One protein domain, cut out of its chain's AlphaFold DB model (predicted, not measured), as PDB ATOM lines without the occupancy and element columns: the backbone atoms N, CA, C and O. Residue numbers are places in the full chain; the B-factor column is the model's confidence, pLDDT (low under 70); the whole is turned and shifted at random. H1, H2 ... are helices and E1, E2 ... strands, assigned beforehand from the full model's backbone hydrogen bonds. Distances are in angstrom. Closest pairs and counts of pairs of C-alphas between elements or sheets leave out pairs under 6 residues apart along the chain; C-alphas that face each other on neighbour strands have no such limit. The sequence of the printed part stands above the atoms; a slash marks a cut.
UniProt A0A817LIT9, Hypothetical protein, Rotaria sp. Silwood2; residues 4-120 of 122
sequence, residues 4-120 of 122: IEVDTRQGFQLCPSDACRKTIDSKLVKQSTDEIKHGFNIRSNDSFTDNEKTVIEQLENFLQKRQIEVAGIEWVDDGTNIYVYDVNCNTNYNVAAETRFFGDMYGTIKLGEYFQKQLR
ATOM      1  N   ILE A   4     -31.012  40.156 -20.153       88.62
ATOM      2  CA  ILE A   4     -32.116  40.257 -21.101       88.62
ATOM      3  C   ILE A   4     -33.136  39.192 -20.710       88.62
ATOM      4  O   ILE A   4     -32.880  38.001 -20.851       88.62
ATOM      5  N   GLU A   5     -34.286  39.627 -20.220       89.12
ATOM      6  CA  GLU A   5     -35.451  38.782 -20.018       89.12
ATOM      7  C   GLU A   5     -36.174  38.566 -21.347       89.12
ATOM      8  O   GLU A   5     -36.345  39.508 -22.129       89.12
ATOM      9  N   VAL A   6     -36.610  37.329 -21.583       85.62
ATOM     10  CA  VAL A   6     -37.311  36.917 -22.800       85.62
ATOM     11  C   VAL A   6     -38.760  36.565 -22.475       85.62
ATOM     12  O   VAL A   6     -39.019  35.669 -21.677       85.62
ATOM     13  N   ASP A   7     -39.710  37.226 -23.132       81.25
ATOM     14  CA  ASP A   7     -41.124  36.859 -23.091       81.25
ATOM     15  C   ASP A   7     -41.415  35.772 -24.132       81.25
ATOM     16  O   ASP A   7     -41.366  36.001 -25.342       81.25
ATOM     17  N   THR A   8     -41.739  34.575 -23.648       75.25
ATOM     18  CA  THR A   8     -41.969  33.378 -24.469       75.25
ATOM     19  C   THR A   8     -43.445  33.103 -24.766       75.25
ATOM     20  O   THR A   8     -43.784  32.086 -25.376       75.25
ATOM     21  N   ARG A   9     -44.367  34.005 -24.390       75.38
ATOM     22  CA  ARG A   9     -45.822  33.797 -24.557       75.38
ATOM     23  C   ARG A   9     -46.268  33.643 -26.013       75.38
ATOM     24  O   ARG A   9     -47.302  33.032 -26.265       75.38
ATOM     25  N   GLN A  10     -45.509  34.187 -26.964       67.19
ATOM     26  CA  GLN A  10     -45.791  34.097 -28.405       67.19
ATOM     27  C   GLN A  10     -44.962  33.020 -29.126       67.19
ATOM     28  O   GLN A  10     -44.955  32.959 -30.354       67.19
ATOM     29  N   GLY A  11     -44.266  32.164 -28.375       65.81
ATOM     30  CA  GLY A  11     -43.389  31.127 -28.904       65.81
ATOM     31  C   GLY A  11     -41.989  31.183 -28.300       65.81
ATOM     32  O   GLY A  11     -41.632  32.094 -27.556       65.81
ATOM     33  N   PHE A  12     -41.179  30.180 -28.631       63.09
ATOM     34  CA  PHE A  12     -39.819  30.041 -28.119       63.09
ATOM     35  C   PHE A  12     -38.807  30.652 -29.093       63.09
ATOM     36  O   PHE A  12     -38.367  29.992 -30.032       63.09
ATOM     37  N   GLN A  13     -38.407  31.902 -28.855       65.50
ATOM     38  CA  GLN A  13     -37.182  32.457 -29.430       65.50
ATOM     39  C   GLN A  13     -36.158  32.657 -28.311       65.50
ATOM     40  O   GLN A  13     -36.160  33.682 -27.643       65.50
ATOM     41  N   LEU A  14     -35.306  31.651 -28.099       67.81
ATOM     42  CA  LEU A  14     -34.363  31.622 -26.974       67.81
ATOM     43  C   LEU A  14     -33.198  32.602 -27.148       67.81
ATOM     44  O   LEU A  14     -32.815  33.272 -26.198       67.81
ATOM     45  N   CYS A  15     -32.681  32.735 -28.372       72.31
ATOM     46  CA  CYS A  15     -31.510  33.560 -28.640       72.31
ATOM     47  C   CYS A  15     -31.893  35.048 -28.809       72.31
ATOM     48  O   CYS A  15     -32.552  35.395 -29.802       72.31
ATOM     49  N   PRO A  16     -31.433  35.954 -27.918       74.50
ATOM     50  CA  PRO A  16     -31.692  37.390 -28.026       74.50
ATOM     51  C   PRO A  16     -30.796  38.082 -29.061       74.50
ATOM     52  O   PRO A  16     -31.030  39.245 -29.385       74.50
ATOM     53  N   SER A  17     -29.767  37.391 -29.555       75.56
ATOM     54  CA  SER A  17     -28.732  37.957 -30.413       75.56
ATOM     55  C   SER A  17     -29.282  38.446 -31.750       75.56
ATOM     56  O   SER A  17     -29.984  37.716 -32.459       75.56
ATOM     57  N   ASP A  18     -28.879  39.645 -32.172       71.06
ATOM     58  CA  ASP A  18     -29.208  40.144 -33.513       71.06
ATOM     59  C   ASP A  18     -28.661  39.233 -34.629       71.06
ATOM     60  O   ASP A  18     -29.223  39.189 -35.727       71.06
ATOM     61  N   ALA A  19     -27.605  38.455 -34.357       68.94
ATOM     62  CA  ALA A  19     -27.088  37.448 -35.284       68.94
ATOM     63  C   ALA A  19     -28.118  36.341 -35.573       68.94
ATOM     64  O   ALA A  19     -28.304  35.970 -36.732       68.94
ATOM     65  N   CYS A  20     -28.850  35.886 -34.550       66.44
ATOM     66  CA  CYS A  20     -29.888  34.859 -34.671       66.44
ATOM     67  C   CYS A  20     -31.097  35.344 -35.488       66.44
ATOM     68  O   CYS A  20     -31.773  34.553 -36.142       66.44
ATOM     69  N   ARG A  21     -31.363  36.657 -35.509       64.69
ATOM     70  CA  ARG A  21     -32.482  37.239 -36.269       64.69
ATOM     71  C   ARG A  21     -32.243  37.273 -37.778       64.69
ATOM     72  O   ARG A  21     -33.207  37.324 -38.533       64.69
ATOM     73  N   LYS A  22     -30.986  37.238 -38.235       56.81
ATOM     74  CA  LYS A  22     -30.640  37.313 -39.669       56.81
ATOM     75  C   LYS A  22     -30.864  35.997 -40.425       56.81
ATOM     76  O   LYS A  22     -30.928  36.021 -41.649       56.81
ATOM     77  N   THR A  23     -30.974  34.871 -39.720       49.69
ATOM     78  CA  THR A  23     -31.068  33.520 -40.304       49.69
ATOM     79  C   THR A  23     -32.479  32.935 -40.312       49.69
ATOM     80  O   THR A  23     -32.680  31.861 -40.875       49.69
ATOM     81  N   ILE A  24     -33.461  33.603 -39.698       52.22
ATOM     82  CA  ILE A  24     -34.849  33.135 -39.708       52.22
ATOM     83  C   ILE A  24     -35.440  33.456 -41.083       52.22
ATOM     84  O   ILE A  24     -35.557  34.620 -41.465       52.22
ATOM     85  N   ASP A  25     -35.767  32.398 -41.828       43.88
ATOM     86  CA  ASP A  25     -36.419  32.432 -43.137       43.88
ATOM     87  C   ASP A  25     -37.545  33.478 -43.138       43.88
ATOM     88  O   ASP A  25     -38.434  33.462 -42.279       43.88
ATOM     89  N   SER A  26     -37.515  34.398 -44.103       47.00
ATOM     90  CA  SER A  26     -38.433  35.543 -44.212       47.00
ATOM     91  C   SER A  26     -39.913  35.142 -44.306       47.00
ATOM     92  O   SER A  26     -40.798  35.995 -44.257       47.00
ATOM     93  N   LYS A  27     -40.193  33.838 -44.415       39.34
ATOM     94  CA  LYS A  27     -41.524  33.222 -44.421       39.34
ATOM     95  C   LYS A  27     -42.053  32.788 -43.049       39.34
ATOM     96  O   LYS A  27     -43.267  32.645 -42.926       39.34
ATOM     97  N   LEU A  28     -41.204  32.593 -42.033       42.31
ATOM     98  CA  LEU A  28     -41.640  32.265 -40.662       42.31
ATOM     99  C   LEU A  28     -41.894  33.516 -39.812       42.31
ATOM    100  O   LEU A  28     -42.622  33.456 -38.825       42.31
ATOM    101  N   VAL A  29     -41.378  34.670 -40.237       42.94
ATOM    102  CA  VAL A  29     -41.624  35.964 -39.591       42.94
ATOM    103  C   VAL A  29     -42.796  36.665 -40.281       42.94
ATOM    104  O   VAL A  29     -42.653  37.708 -40.910       42.94
ATOM    105  N   LYS A  30     -44.003  36.111 -40.129       37.22
ATOM    106  CA  LYS A  30     -45.197  36.968 -40.026       37.22
ATOM    107  C   LYS A  30     -45.399  37.344 -38.561       37.22
ATOM    108  O   LYS A  30     -46.491  37.188 -38.033       37.22
ATOM    109  N   GLN A  31     -44.335  37.803 -37.908       43.09
ATOM    110  CA  GLN A  31     -44.502  38.552 -36.680       43.09
ATOM    111  C   GLN A  31     -44.647  40.009 -37.072       43.09
ATOM    112  O   GLN A  31     -43.813  40.561 -37.796       43.09
ATOM    113  N   SER A  32     -45.774  40.593 -36.687       39.28
ATOM    114  CA  SER A  32     -46.056  41.994 -36.967       39.28
ATOM    115  C   SER A  32     -44.920  42.865 -36.419       39.28
ATOM    116  O   SER A  32     -44.241  42.508 -35.456       39.28
ATOM    117  N   THR A  33     -44.702  44.035 -37.010       44.94
ATOM    118  CA  THR A  33     -43.713  45.026 -36.550       44.94
ATOM    119  C   THR A  33     -43.865  45.407 -35.066       44.94
ATOM    120  O   THR A  33     -42.944  45.991 -34.493       44.94
ATOM    121  N   ASP A  34     -44.995  45.057 -34.444       40.34
ATOM    122  CA  ASP A  34     -45.274  45.216 -33.019       40.34
ATOM    123  C   ASP A  34     -44.871  43.994 -32.165       40.34
ATOM    124  O   ASP A  34     -44.466  44.175 -31.023       40.34
ATOM    125  N   GLU A  35     -44.838  42.765 -32.687       44.91
ATOM    126  CA  GLU A  35     -44.351  41.585 -31.934       44.91
ATOM    127  C   GLU A  35     -42.822  41.612 -31.750       44.91
ATOM    128  O   GLU A  35     -42.292  41.232 -30.706       44.91
ATOM    129  N   ILE A  36     -42.103  42.224 -32.698       50.00
ATOM    130  CA  ILE A  36     -40.658  42.497 -32.602       50.00
ATOM    131  C   ILE A  36     -40.335  43.547 -31.510       50.00
ATOM    132  O   ILE A  36     -39.186  43.650 -31.068       50.00
ATOM    133  N   LYS A  37     -41.326  44.316 -31.033       49.50
ATOM    134  CA  LYS A  37     -41.136  45.332 -29.982       49.50
ATOM    135  C   LYS A  37     -41.214  44.793 -28.548       49.50
ATOM    136  O   LYS A  37     -40.795  45.526 -27.654       49.50
ATOM    137  N   HIS A  38     -41.697  43.569 -28.303       54.66
ATOM    138  CA  HIS A  38     -42.140  43.178 -26.950       54.66
ATOM    139  C   HIS A  38     -41.543  41.886 -26.356       54.66
ATOM    140  O   HIS A  38     -41.839  41.585 -25.207       54.66
ATOM    141  N   GLY A  39     -40.661  41.170 -27.066       72.44
ATOM    142  CA  GLY A  39     -40.114  39.888 -26.590       72.44
ATOM    143  C   GLY A  39     -38.868  39.946 -25.695       72.44
ATOM    144  O   GLY A  39     -38.577  38.969 -25.026       72.44
ATOM    145  N   PHE A  40     -38.116  41.052 -25.678       83.69
ATOM    146  CA  PHE A  40     -36.828  41.134 -24.971       83.69
ATOM    147  C   PHE A  40     -36.736  42.414 -24.142       83.69
ATOM    148  O   PHE A  40     -36.808  43.511 -24.702       83.69
ATOM    149  N   ASN A  41     -36.532  42.296 -22.833       87.38
ATOM    150  CA  ASN A  41     -36.444  43.434 -21.916       87.38
ATOM    151  C   ASN A  41     -35.172  43.361 -21.081       87.38
ATOM    152  O   ASN A  41     -34.768  42.286 -20.663       87.38
ATOM    153  N   ILE A  42     -34.538  44.503 -20.821       90.19
ATOM    154  CA  ILE A  42     -33.373  44.537 -19.937       90.19
ATOM    155  C   ILE A  42     -33.830  44.739 -18.496       90.19
ATOM    156  O   ILE A  42     -34.619  45.640 -18.207       90.19
ATOM    157  N   ARG A  43     -33.303  43.906 -17.596       90.69
ATOM    158  CA  ARG A  43     -33.456  44.029 -16.145       90.69
ATOM    159  C   ARG A  43     -32.204  44.651 -15.534       90.69
ATOM    160  O   ARG A  43     -31.082  44.262 -15.867       90.69
ATOM    161  N   SER A  44     -32.398  45.618 -14.635       81.62
ATOM    162  CA  SER A  44     -31.311  46.165 -13.818       81.62
ATOM    163  C   SER A  44     -30.908  45.168 -12.733       81.62
ATOM    164  O   SER A  44     -31.737  44.390 -12.257       81.62
ATOM    165  N   ASN A  45     -29.648  45.227 -12.302       83.44
ATOM    166  CA  ASN A  45     -29.120  44.336 -11.264       83.44
ATOM    167  C   ASN A  45     -29.912  44.408  -9.949       83.44
ATOM    168  O   ASN A  45     -30.052  43.406  -9.253       83.44
ATOM    169  N   ASP A  46     -30.482  45.574  -9.638       86.19
ATOM    170  CA  ASP A  46     -31.281  45.791  -8.428       86.19
ATOM    171  C   ASP A  46     -32.599  44.998  -8.433       86.19
ATOM    172  O   ASP A  46     -33.232  44.837  -7.393       86.19
ATOM    173  N   SER A  47     -33.018  44.490  -9.597       88.56
ATOM    174  CA  SER A  47     -34.237  43.693  -9.758       88.56
ATOM    175  C   SER A  47     -34.025  42.185  -9.594       88.56
ATOM    176  O   SER A  47     -34.982  41.427  -9.745       88.56
ATOM    177  N   PHE A  48     -32.795  41.721  -9.345       91.38
ATOM    178  CA  PHE A  48     -32.511  40.290  -9.227       91.38
ATOM    179  C   PHE A  48     -33.002  39.724  -7.894       91.38
ATOM    180  O   PHE A  48     -32.802  40.311  -6.826       91.38
ATOM    181  N   THR A  49     -33.622  38.552  -7.968       92.44
ATOM    182  CA  THR A  49     -33.984  37.740  -6.806       92.44
ATOM    183  C   THR A  49     -32.730  37.188  -6.128       92.44
ATOM    184  O   THR A  49     -31.643  37.157  -6.707       92.44
ATOM    185  N   ASP A  50     -32.859  36.723  -4.887       93.31
ATOM    186  CA  ASP A  50     -31.713  36.171  -4.158       93.31
ATOM    187  C   ASP A  50     -31.222  34.838  -4.752       93.31
ATOM    188  O   ASP A  50     -30.017  34.563  -4.750       93.31
ATOM    189  N   ASN A  51     -32.125  34.056  -5.354       92.88
ATOM    190  CA  ASN A  51     -31.765  32.859  -6.116       92.88
ATOM    191  C   ASN A  51     -30.942  33.221  -7.359       92.88
ATOM    192  O   ASN A  51     -29.883  32.632  -7.581       92.88
ATOM    193  N   GLU A  52     -31.375  34.222  -8.134       93.62
ATOM    194  CA  GLU A  52     -30.621  34.705  -9.298       93.62
ATOM    195  C   GLU A  52     -29.238  35.214  -8.892       93.62
ATOM    196  O   GLU A  52     -28.251  34.820  -9.505       93.62
ATOM    197  N   LYS A  53     -29.132  36.023  -7.827       93.94
ATOM    198  CA  LYS A  53     -27.831  36.506  -7.323       93.94
ATOM    199  C   LYS A  53     -26.896  35.352  -6.967       93.94
ATOM    200  O   LYS A  53     -25.744  35.356  -7.386       93.94
ATOM    201  N   THR A  54     -27.408  34.339  -6.266       95.12
ATOM    202  CA  THR A  54     -26.629  33.149  -5.895       95.12
ATOM    203  C   THR A  54     -26.100  32.416  -7.130       95.12
ATOM    204  O   THR A  54     -24.935  32.023  -7.174       95.12
ATOM    205  N   VAL A  55     -26.933  32.239  -8.159       95.44
ATOM    206  CA  VAL A  55     -26.520  31.580  -9.408       95.44
ATOM    207  C   VAL A  55     -25.543  32.448 -10.202       95.44
ATOM    208  O   VAL A  55     -24.556  31.925 -10.715       95.44
ATOM    209  N   ILE A  56     -25.752  33.764 -10.259       94.44
ATOM    210  CA  ILE A  56     -24.830  34.710 -10.903       94.44
ATOM    211  C   ILE A  56     -23.442  34.619 -10.261       94.44
ATOM    212  O   ILE A  56     -22.463  34.457 -10.981       94.44
ATOM    213  N   GLU A  57     -23.341  34.617  -8.930       96.12
ATOM    214  CA  GLU A  57     -22.055  34.464  -8.235       96.12
ATOM    215  C   GLU A  57     -21.371  33.126  -8.564       96.12
ATOM    216  O   GLU A  57     -20.151  33.057  -8.757       96.12
ATOM    217  N   GLN A  58     -22.132  32.032  -8.658       96.94
ATOM    218  CA  GLN A  58     -21.590  30.730  -9.065       96.94
ATOM    219  C   GLN A  58     -21.065  30.757 -10.505       96.94
ATOM    220  O   GLN A  58     -19.999  30.197 -10.784       96.94
ATOM    221  N   LEU A  59     -21.783  31.429 -11.405       96.31
ATOM    222  CA  LEU A  59     -21.397  31.594 -12.803       96.31
ATOM    223  C   LEU A  59     -20.161  32.481 -12.953       96.31
ATOM    224  O   LEU A  59     -19.242  32.103 -13.673       96.31
ATOM    225  N   GLU A  60     -20.073  33.601 -12.239       95.75
ATOM    226  CA  GLU A  60     -18.884  34.463 -12.232       95.75
ATOM    227  C   GLU A  60     -17.641  33.688 -11.772       95.75
ATOM    228  O   GLU A  60     -16.599  33.716 -12.433       95.75
ATOM    229  N   ASN A  61     -17.770  32.897 -10.700       97.75
ATOM    230  CA  ASN A  61     -16.705  32.012 -10.227       97.75
ATOM    231  C   ASN A  61     -16.321  30.945 -11.263       97.75
ATOM    232  O   ASN A  61     -15.141  30.616 -11.423       97.75
ATOM    233  N   PHE A  62     -17.305  30.373 -11.958       97.19
ATOM    234  CA  PHE A  62     -17.063  29.424 -13.041       97.19
ATOM    235  C   PHE A  62     -16.286  30.078 -14.191       97.19
ATOM    236  O   PHE A  62     -15.252  29.542 -14.597       97.19
ATOM    237  N   LEU A  63     -16.728  31.245 -14.670       96.44
ATOM    238  CA  LEU A  63     -16.083  31.983 -15.758       96.44
ATOM    239  C   LEU A  63     -14.648  32.369 -15.393       96.44
ATOM    240  O   LEU A  63     -13.730  32.124 -16.176       96.44
ATOM    241  N   GLN A  64     -14.424  32.850 -14.166       97.19
ATOM    242  CA  GLN A  64     -13.089  33.185 -13.673       97.19
ATOM    243  C   GLN A  64     -12.156  31.967 -13.667       97.19
ATOM    244  O   GLN A  64     -11.041  32.035 -14.186       97.19
ATOM    245  N   LYS A  65     -12.609  30.824 -13.131       98.00
ATOM    246  CA  LYS A  65     -11.821  29.576 -13.110       98.00
ATOM    247  C   LYS A  65     -11.494  29.061 -14.509       98.00
ATOM    248  O   LYS A  65     -10.490  28.375 -14.687       98.00
ATOM    249  N   ARG A  66     -12.349  29.356 -15.489       97.19
ATOM    250  CA  ARG A  66     -12.162  28.987 -16.897       97.19
ATOM    251  C   ARG A  66     -11.455  30.057 -17.723       97.19
ATOM    252  O   ARG A  66     -11.234  29.816 -18.903       97.19
ATOM    253  N   GLN A  67     -11.069  31.179 -17.112       96.00
ATOM    254  CA  GLN A  67     -10.425  32.308 -17.788       96.00
ATOM    255  C   GLN A  67     -11.273  32.863 -18.947       96.00
ATOM    256  O   GLN A  67     -10.748  33.285 -19.974       96.00
ATOM    257  N   ILE A  68     -12.598  32.853 -18.783       94.81
ATOM    258  CA  ILE A  68     -13.542  33.448 -19.729       94.81
ATOM    259  C   ILE A  68     -13.880  34.847 -19.218       94.81
ATOM    260  O   ILE A  68     -14.532  34.997 -18.189       94.81
ATOM    261  N   GLU A  69     -13.419  35.877 -19.926       92.38
ATOM    262  CA  GLU A  69     -13.588  37.276 -19.498       92.38
ATOM    263  C   GLU A  69     -14.890  37.913 -20.005       92.38
ATOM    264  O   GLU A  69     -15.376  38.880 -19.420       92.38
ATOM    265  N   VAL A  70     -15.462  37.379 -21.089       91.75
ATOM    266  CA  VAL A  70     -16.702  37.867 -21.702       91.75
ATOM    267  C   VAL A  70     -17.550  36.672 -22.120       91.75
ATOM    268  O   VAL A  70     -17.103  35.838 -22.904       91.75
ATOM    269  N   ALA A  71     -18.775  36.604 -21.606       92.44
ATOM    270  CA  ALA A  71     -19.760  35.603 -21.985       92.44
ATOM    271  C   ALA A  71     -21.181  36.163 -21.855       92.44
ATOM    272  O   ALA A  71     -21.455  37.005 -20.999       92.44
ATOM    273  N   GLY A  72     -22.086  35.669 -22.691       91.81
ATOM    274  CA  GLY A  72     -23.511  35.628 -22.415       91.81
ATOM    275  C   GLY A  72     -23.872  34.261 -21.842       91.81
ATOM    276  O   GLY A  72     -23.363  33.240 -22.299       91.81
ATOM    277  N   ILE A  73     -24.730  34.247 -20.829       92.75
ATOM    278  CA  ILE A  73     -25.209  33.025 -20.182       92.75
ATOM    279  C   ILE A  73     -26.719  32.975 -20.342       92.75
ATOM    280  O   ILE A  73     -27.385  33.986 -20.115       92.75
ATOM    281  N   GLU A  74     -27.246  31.814 -20.715       91.50
ATOM    282  CA  GLU A  74     -28.683  31.607 -20.874       91.50
ATOM    283  C   GLU A  74     -29.200  30.642 -19.804       91.50
ATOM    284  O   GLU A  74     -28.628  29.570 -19.565       91.50
ATOM    285  N   TRP A  75     -30.288  31.035 -19.143       92.75
ATOM    286  CA  TRP A  75     -30.951  30.217 -18.136       92.75
ATOM    287  C   TRP A  75     -32.471  30.321 -18.223       92.75
ATOM    288  O   TRP A  75     -33.017  31.260 -18.804       92.75
ATOM    289  N   VAL A  76     -33.150  29.338 -17.637       91.25
ATOM    290  CA  VAL A  76     -34.596  29.345 -17.385       91.25
ATOM    291  C   VAL A  76     -34.820  29.259 -15.882       91.25
ATOM    292  O   VAL A  76     -34.164  28.466 -15.212       91.25
ATOM    293  N   ASP A  77     -35.749  30.058 -15.368       91.06
ATOM    294  CA  ASP A  77     -36.224  29.994 -13.987       91.06
ATOM    295  C   ASP A  77     -37.661  29.446 -13.978       91.06
ATOM    296  O   ASP A  77     -38.536  29.997 -14.649       91.06
ATOM    297  N   ASP A  78     -37.897  28.339 -13.267       89.81
ATOM    298  CA  ASP A  78     -39.235  27.746 -13.100       89.81
ATOM    299  C   ASP A  78     -39.981  28.259 -11.845       89.81
ATOM    300  O   ASP A  78     -41.072  27.783 -11.522       89.81
ATOM    301  N   GLY A  79     -39.400  29.230 -11.132       88.69
ATOM    302  CA  GLY A  79     -39.867  29.784  -9.859       88.69
ATOM    303  C   GLY A  79     -39.348  29.033  -8.628       88.69
ATOM    304  O   GLY A  79     -39.456  29.539  -7.510       88.69
ATOM    305  N   THR A  80     -38.782  27.839  -8.813       89.12
ATOM    306  CA  THR A  80     -38.155  27.024  -7.760       89.12
ATOM    307  C   THR A  80     -36.664  26.833  -8.023       89.12
ATOM    308  O   THR A  80     -35.854  26.938  -7.104       89.12
ATOM    309  N   ASN A  81     -36.301  26.557  -9.274       91.94
ATOM    310  CA  ASN A  81     -34.961  26.229  -9.723       91.94
ATOM    311  C   ASN A  81     -34.578  27.078 -10.934       91.94
ATOM    312  O   ASN A  81     -35.390  27.341 -11.822       91.94
ATOM    313  N   ILE A  82     -33.288  27.404 -11.002       95.06
ATOM    314  CA  ILE A  82     -32.669  28.022 -12.171       95.06
ATOM    315  C   ILE A  82     -31.856  26.956 -12.903       95.06
ATOM    316  O   ILE A  82     -30.957  26.337 -12.328       95.06
ATOM    317  N   TYR A  83     -32.147  26.773 -14.186       94.31
ATOM    318  CA  TYR A  83     -31.436  25.858 -15.070       94.31
ATOM    319  C   TYR A  83     -30.632  26.661 -16.080       94.31
ATOM    320  O   TYR A  83     -31.189  27.278 -16.987       94.31
ATOM    321  N   VAL A  84     -29.312  26.638 -15.926       94.94
ATOM    322  CA  VAL A  84     -28.379  27.214 -16.897       94.94
ATOM    323  C   VAL A  84     -28.152  26.194 -18.006       94.94
ATOM    324  O   VAL A  84     -27.816  25.046 -17.716       94.94
ATOM    325  N   TYR A  85     -28.340  26.597 -19.261       91.62
ATOM    326  CA  TYR A  85     -28.291  25.667 -20.394       91.62
ATOM    327  C   TYR A  85     -27.323  26.071 -21.508       91.62
ATOM    328  O   TYR A  85     -26.973  25.206 -22.310       91.62
ATOM    329  N   ASP A  86     -26.854  27.322 -21.551       91.50
ATOM    330  CA  ASP A  86     -25.849  27.749 -22.528       91.50
ATOM    331  C   ASP A  86     -24.847  28.770 -21.963       91.50
ATOM    332  O   ASP A  86     -25.161  29.566 -21.072       91.50
ATOM    333  N   VAL A  87     -23.631  28.735 -22.516       92.56
ATOM    334  CA  VAL A  87     -22.540  29.685 -22.268       92.56
ATOM    335  C   VAL A  87     -21.955  30.100 -23.614       92.56
ATOM    336  O   VAL A  87     -21.180  29.371 -24.233       92.56
ATOM    337  N   ASN A  88     -22.282  31.312 -24.045       88.69
ATOM    338  CA  ASN A  88     -21.889  31.851 -25.334       88.69
ATOM    339  C   ASN A  88     -20.783  32.908 -25.173       88.69
ATOM    340  O   ASN A  88     -20.962  33.904 -24.480       88.69
ATOM    341  N   CYS A  89     -19.638  32.734 -25.834       87.00
ATOM    342  CA  CYS A  89     -18.507  33.676 -25.747       87.00
ATOM    343  C   CYS A  89     -18.377  34.611 -26.963       87.00
ATOM    344  O   CYS A  89     -17.429  35.391 -27.029       87.00
ATOM    345  N   ASN A  90     -19.264  34.511 -27.958       76.00
ATOM    346  CA  ASN A  90     -19.090  35.171 -29.252       76.00
ATOM    347  C   ASN A  90     -20.201  36.170 -29.620       76.00
ATOM    348  O   ASN A  90     -19.868  37.186 -30.228       76.00
ATOM    349  N   THR A  91     -21.478  35.959 -29.270       64.94
ATOM    350  CA  THR A  91     -22.572  36.829 -29.759       64.94
ATOM    351  C   THR A  91     -23.871  36.797 -28.930       64.94
ATOM    352  O   THR A  91     -24.816  36.138 -29.352       64.94
ATOM    353  N   ASN A  92     -24.011  37.610 -27.871       70.88
ATOM    354  CA  ASN A  92     -25.269  37.706 -27.087       70.88
ATOM    355  C   ASN A  92     -25.838  39.140 -26.932       70.88
ATOM    356  O   ASN A  92     -26.480  39.464 -25.934       70.88
ATOM    357  N   TYR A  93     -25.637  40.015 -27.924       82.25
ATOM    358  CA  TYR A  93     -26.135  41.401 -27.889       82.25
ATOM    359  C   TYR A  93     -27.491  41.561 -28.584       82.25
ATOM    360  O   TYR A  93     -27.707  41.015 -29.667       82.25
ATOM    361  N   ASN A  94     -28.368  42.379 -28.001       86.19
ATOM    362  CA  ASN A  94     -29.636  42.789 -28.605       86.19
ATOM    363  C   ASN A  94     -29.689  44.319 -28.673       86.19
ATOM    364  O   ASN A  94     -30.088  44.975 -27.708       86.19
ATOM    365  N   VAL A  95     -29.297  44.893 -29.813       85.06
ATOM    366  CA  VAL A  95     -29.172  46.353 -29.981       85.06
ATOM    367  C   VAL A  95     -30.497  47.063 -29.725       85.06
ATOM    368  O   VAL A  95     -30.519  48.167 -29.181       85.06
ATOM    369  N   ALA A  96     -31.619  46.436 -30.079       84.31
ATOM    370  CA  ALA A  96     -32.933  47.024 -29.869       84.31
ATOM    371  C   ALA A  96     -33.270  47.141 -28.373       84.31
ATOM    372  O   ALA A  96     -33.768  48.182 -27.946       84.31
ATOM    373  N   ALA A  97     -33.008  46.100 -27.579       86.62
ATOM    374  CA  ALA A  97     -33.229  46.116 -26.135       86.62
ATOM    375  C   ALA A  97     -32.259  47.073 -25.425       86.62
ATOM    376  O   ALA A  97     -32.690  47.855 -24.579       86.62
ATOM    377  N   GLU A  98     -30.986  47.075 -25.829       89.12
ATOM    378  CA  GLU A  98     -29.973  47.994 -25.299       89.12
ATOM    379  C   GLU A  98     -30.329  49.454 -25.576       89.12
ATOM    380  O   GLU A  98     -30.395  50.251 -24.645       89.12
ATOM    381  N   THR A  99     -30.656  49.793 -26.826       88.44
ATOM    382  CA  THR A  99     -31.031  51.163 -27.203       88.44
ATOM    383  C   THR A  99     -32.265  51.635 -26.439       88.44
ATOM    384  O   THR A  99     -32.314  52.783 -26.007       88.44
ATOM    385  N   ARG A 100     -33.265  50.766 -26.227       88.81
ATOM    386  CA  ARG A 100     -34.462  51.128 -25.450       88.81
ATOM    387  C   ARG A 100     -34.156  51.406 -23.980       88.81
ATOM    388  O   ARG A 100     -34.765  52.304 -23.412       88.81
ATOM    389  N   PHE A 101     -33.277  50.618 -23.364       89.69
ATOM    390  CA  PHE A 101     -33.025  50.688 -21.923       89.69
ATOM    391  C   PHE A 101     -31.916  51.686 -21.558       89.69
ATOM    392  O   PHE A 101     -32.061  52.452 -20.610       89.69
ATOM    393  N   PHE A 102     -30.818  51.695 -22.313       90.44
ATOM    394  CA  PHE A 102     -29.633  52.518 -22.058       90.44
ATOM    395  C   PHE A 102     -29.535  53.758 -22.953       90.44
ATOM    396  O   PHE A 102     -28.724  54.638 -22.671       90.44
ATOM    397  N   GLY A 103     -30.319  53.834 -24.034       90.69
ATOM    398  CA  GLY A 103     -30.218  54.900 -25.036       90.69
ATOM    399  C   GLY A 103     -29.104  54.707 -26.072       90.69
ATOM    400  O   GLY A 103     -28.934  55.577 -26.922       90.69
ATOM    401  N   ASP A 104     -28.354  53.598 -26.021       88.25
ATOM    402  CA  ASP A 104     -27.244  53.280 -26.936       88.25
ATOM    403  C   ASP A 104     -26.942  51.758 -26.959       88.25
ATOM    404  O   ASP A 104     -27.511  50.997 -26.173       88.25
ATOM    405  N   MET A 105     -26.018  51.311 -27.819       85.75
ATOM    406  CA  MET A 105     -25.496  49.935 -27.937       85.75
ATOM    407  C   MET A 105     -24.556  49.568 -26.774       85.75
ATOM    408  O   MET A 105     -23.361  49.306 -26.959       85.75
ATOM    409  N   TYR A 106     -25.089  49.609 -25.553       89.56
ATOM    410  CA  TYR A 106     -24.326  49.554 -24.307       89.56
ATOM    411  C   TYR A 106     -23.310  48.404 -24.249       89.56
ATOM    412  O   TYR A 106     -22.130  48.653 -23.992       89.56
ATOM    413  N   GLY A 107     -23.727  47.157 -24.490       88.44
ATOM    414  CA  GLY A 107     -22.848  45.994 -24.385       88.44
ATOM    415  C   GLY A 107     -21.717  46.033 -25.408       88.44
ATOM    416  O   GLY A 107     -20.562  45.778 -25.056       88.44
ATOM    417  N   THR A 108     -22.024  46.443 -26.640       88.38
ATOM    418  CA  THR A 108     -21.028  46.609 -27.712       88.38
ATOM    419  C   THR A 108     -19.999  47.682 -27.350       88.38
ATOM    420  O   THR A 108     -18.793  47.457 -27.471       88.38
ATOM    421  N   ILE A 109     -20.455  48.833 -26.848       91.81
ATOM    422  CA  ILE A 109     -19.577  49.936 -26.434       91.81
ATOM    423  C   ILE A 109     -18.689  49.508 -25.263       91.81
ATOM    424  O   ILE A 109     -17.478  49.729 -25.301       91.81
ATOM    425  N   LYS A 110     -19.249  48.840 -24.244       92.06
ATOM    426  CA  LYS A 110     -18.473  48.345 -23.096       92.06
ATOM    427  C   LYS A 110     -17.433  47.309 -23.484       92.06
ATOM    428  O   LYS A 110     -16.325  47.350 -22.946       92.06
ATOM    429  N   LEU A 111     -17.742  46.437 -24.439       90.81
ATOM    430  CA  LEU A 111     -16.760  45.499 -24.968       90.81
ATOM    431  C   LEU A 111     -15.625  46.231 -25.706       90.81
ATOM    432  O   LEU A 111     -14.453  45.933 -25.478       90.81
ATOM    433  N   GLY A 112     -15.953  47.233 -26.526       92.44
ATOM    434  CA  GLY A 112     -14.960  48.075 -27.199       92.44
ATOM    435  C   GLY A 112     -14.039  48.813 -26.218       92.44
ATOM    436  O   GLY A 112     -12.817  48.767 -26.363       92.44
ATOM    437  N   GLU A 113     -14.603  49.434 -25.176       93.94
ATOM    438  CA  GLU A 113     -13.838  50.065 -24.089       93.94
ATOM    439  C   GLU A 113     -12.901  49.063 -23.397       93.94
ATOM    440  O   GLU A 113     -11.746  49.385 -23.096       93.94
ATOM    441  N   TYR A 114     -13.394  47.851 -23.131       92.62
ATOM    442  CA  TYR A 114     -12.626  46.782 -22.507       92.62
ATOM    443  C   TYR A 114     -11.443  46.351 -23.389       92.62
ATOM    444  O   TYR A 114     -10.305  46.376 -22.917       92.62
ATOM    445  N   PHE A 115     -11.654  46.073 -24.679       92.56
ATOM    446  CA  PHE A 115     -10.562  45.721 -25.595       92.56
ATOM    447  C   PHE A 115      -9.544  46.848 -25.753       92.56
ATOM    448  O   PHE A 115      -8.340  46.600 -25.726       92.56
ATOM    449  N   GLN A 116      -9.996  48.102 -25.817       95.81
ATOM    450  CA  GLN A 116      -9.091  49.248 -25.866       95.81
ATOM    451  C   GLN A 116      -8.203  49.337 -24.614       95.81
ATOM    452  O   GLN A 116      -7.065  49.792 -24.686       95.81
ATOM    453  N   LYS A 117      -8.706  48.936 -23.438       94.75
ATOM    454  CA  LYS A 117      -7.885  48.841 -22.220       94.75
ATOM    455  C   LYS A 117      -6.875  47.704 -22.312       94.75
ATOM    456  O   LYS A 117      -5.740  47.928 -21.914       94.75
ATOM    457  N   GLN A 118      -7.254  46.538 -22.835       91.88
ATOM    458  CA  GLN A 118      -6.319  45.418 -22.989       91.88
ATOM    459  C   GLN A 118      -5.180  45.749 -23.964       91.88
ATOM    460  O   GLN A 118      -4.032  45.479 -23.650       91.88
ATOM    461  N   LEU A 119      -5.468  46.450 -25.068       93.56
ATOM    462  CA  LEU A 119      -4.451  46.903 -26.033       93.56
ATOM    463  C   LEU A 119      -3.462  47.945 -25.480       93.56
ATOM    464  O   LEU A 119      -2.436  48.199 -26.094       93.56
ATOM    465  N   ARG A 120      -3.788  48.606 -24.363       93.31
ATOM    466  CA  ARG A 120      -2.926  49.612 -23.714       93.31
ATOM    467  C   ARG A 120      -2.106  49.047 -22.556       93.31
ATOM    468  O   ARG A 120      -1.414  49.816 -21.899       93.31
TER     469      ARG A 120
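This is residues 4 to 120 of the 122 residues of the protein "Hypothetical protein" of Rotaria sp. Silwood2 (UniProt A0A817LIT9). Two small two-stranded sheets lie near each other in the body, the short pair E1 and E2 with the helix H3 packed on it, mainly on E2, and the longer hairpin E3 and E4 with the long helix H2 close by. From H3 the helix H4 leads away at about a right angle until residues 115 to 120 stick out, and a long loop, residues 22 to 39, reaches out elsewhere, with residues 22 to 28 sticking out. The printed part has 117 residues, with four named helices and four named strands in the order E1 H1 E2 H2 E3 E4 H3 H4; both sheets are antiparallel and the class is mixed, helices and strands. It is only just compact, close to loose, with a radius of gyration of the C-alphas of 15.7 A and spans of 43 by 41 by 25 A.

Find C-alpha 4 at (-32.116, 40.257, -21.101), where E1, residues 4 to 6, begins. Read on to H1, residues 18 to 21, and to E2, residues 40 to 43. At C-alpha 50, (-31.713, 36.171, -4.158), begins H2, residues 50 to 65, 22.8 A long. Next come E3, residues 72 to 77, 16.3 A, and E4, residues 82 to 88, 17.4 A. H3 takes residues 95 to 102, 10.0 A, and H4 residues 106 to 118, 18.5 A, ending at C-alpha 118, (-6.319, 45.418, -22.989).

Look first at E1 and E2, antiparallel at 136 degrees, where N 5 and O 41 are 2.7 A apart, within hydrogen-bond range. H3 comes closest to E2 at the C-alphas of Asn 41 and Ala 97, 5.9 A. H1 is close to H3 but not clearly touching, the closest C-alphas being those of Asp 18 and Val 95, 7.1 A. E1 and E3 are near each other, with 6 pairs of C-alphas within 10 A. E3 and E4 form a hairpin, antiparallel at 161 degrees, with N 72 and O 88 at 2.8 A and N 83 and O 76 at 2.8 A. The closest C-alphas of H2 and E4 are those of Glu 52 and Ile 82, 7.6 A. H3 and H4 only just touch, only at the corner, with 3 pairs of C-alphas within 8 A, made by residues 106 to 107 of H4 alone; the closest are those of Glu 98 and Tyr 106, 5.9 A, and the lines are about perpendicular at 89 degrees. H2 and H4 are apart. In H2, H3 and H4 every O i to N i+4 pair is within hydrogen-bond range; H1 is too short for such a pair, and its 1 O i to N i+3 pair is within range.

Look for the two C-alphas farthest apart at Lys 30 and Arg 120, 47.0 A. The printed part has no cut. The links from E1 to H1 and from H1 to E2 are long. Mean pLDDT of the printed part is 81.3, and you find values under 70 at residues 10 to 14, 19 to 38 and 91.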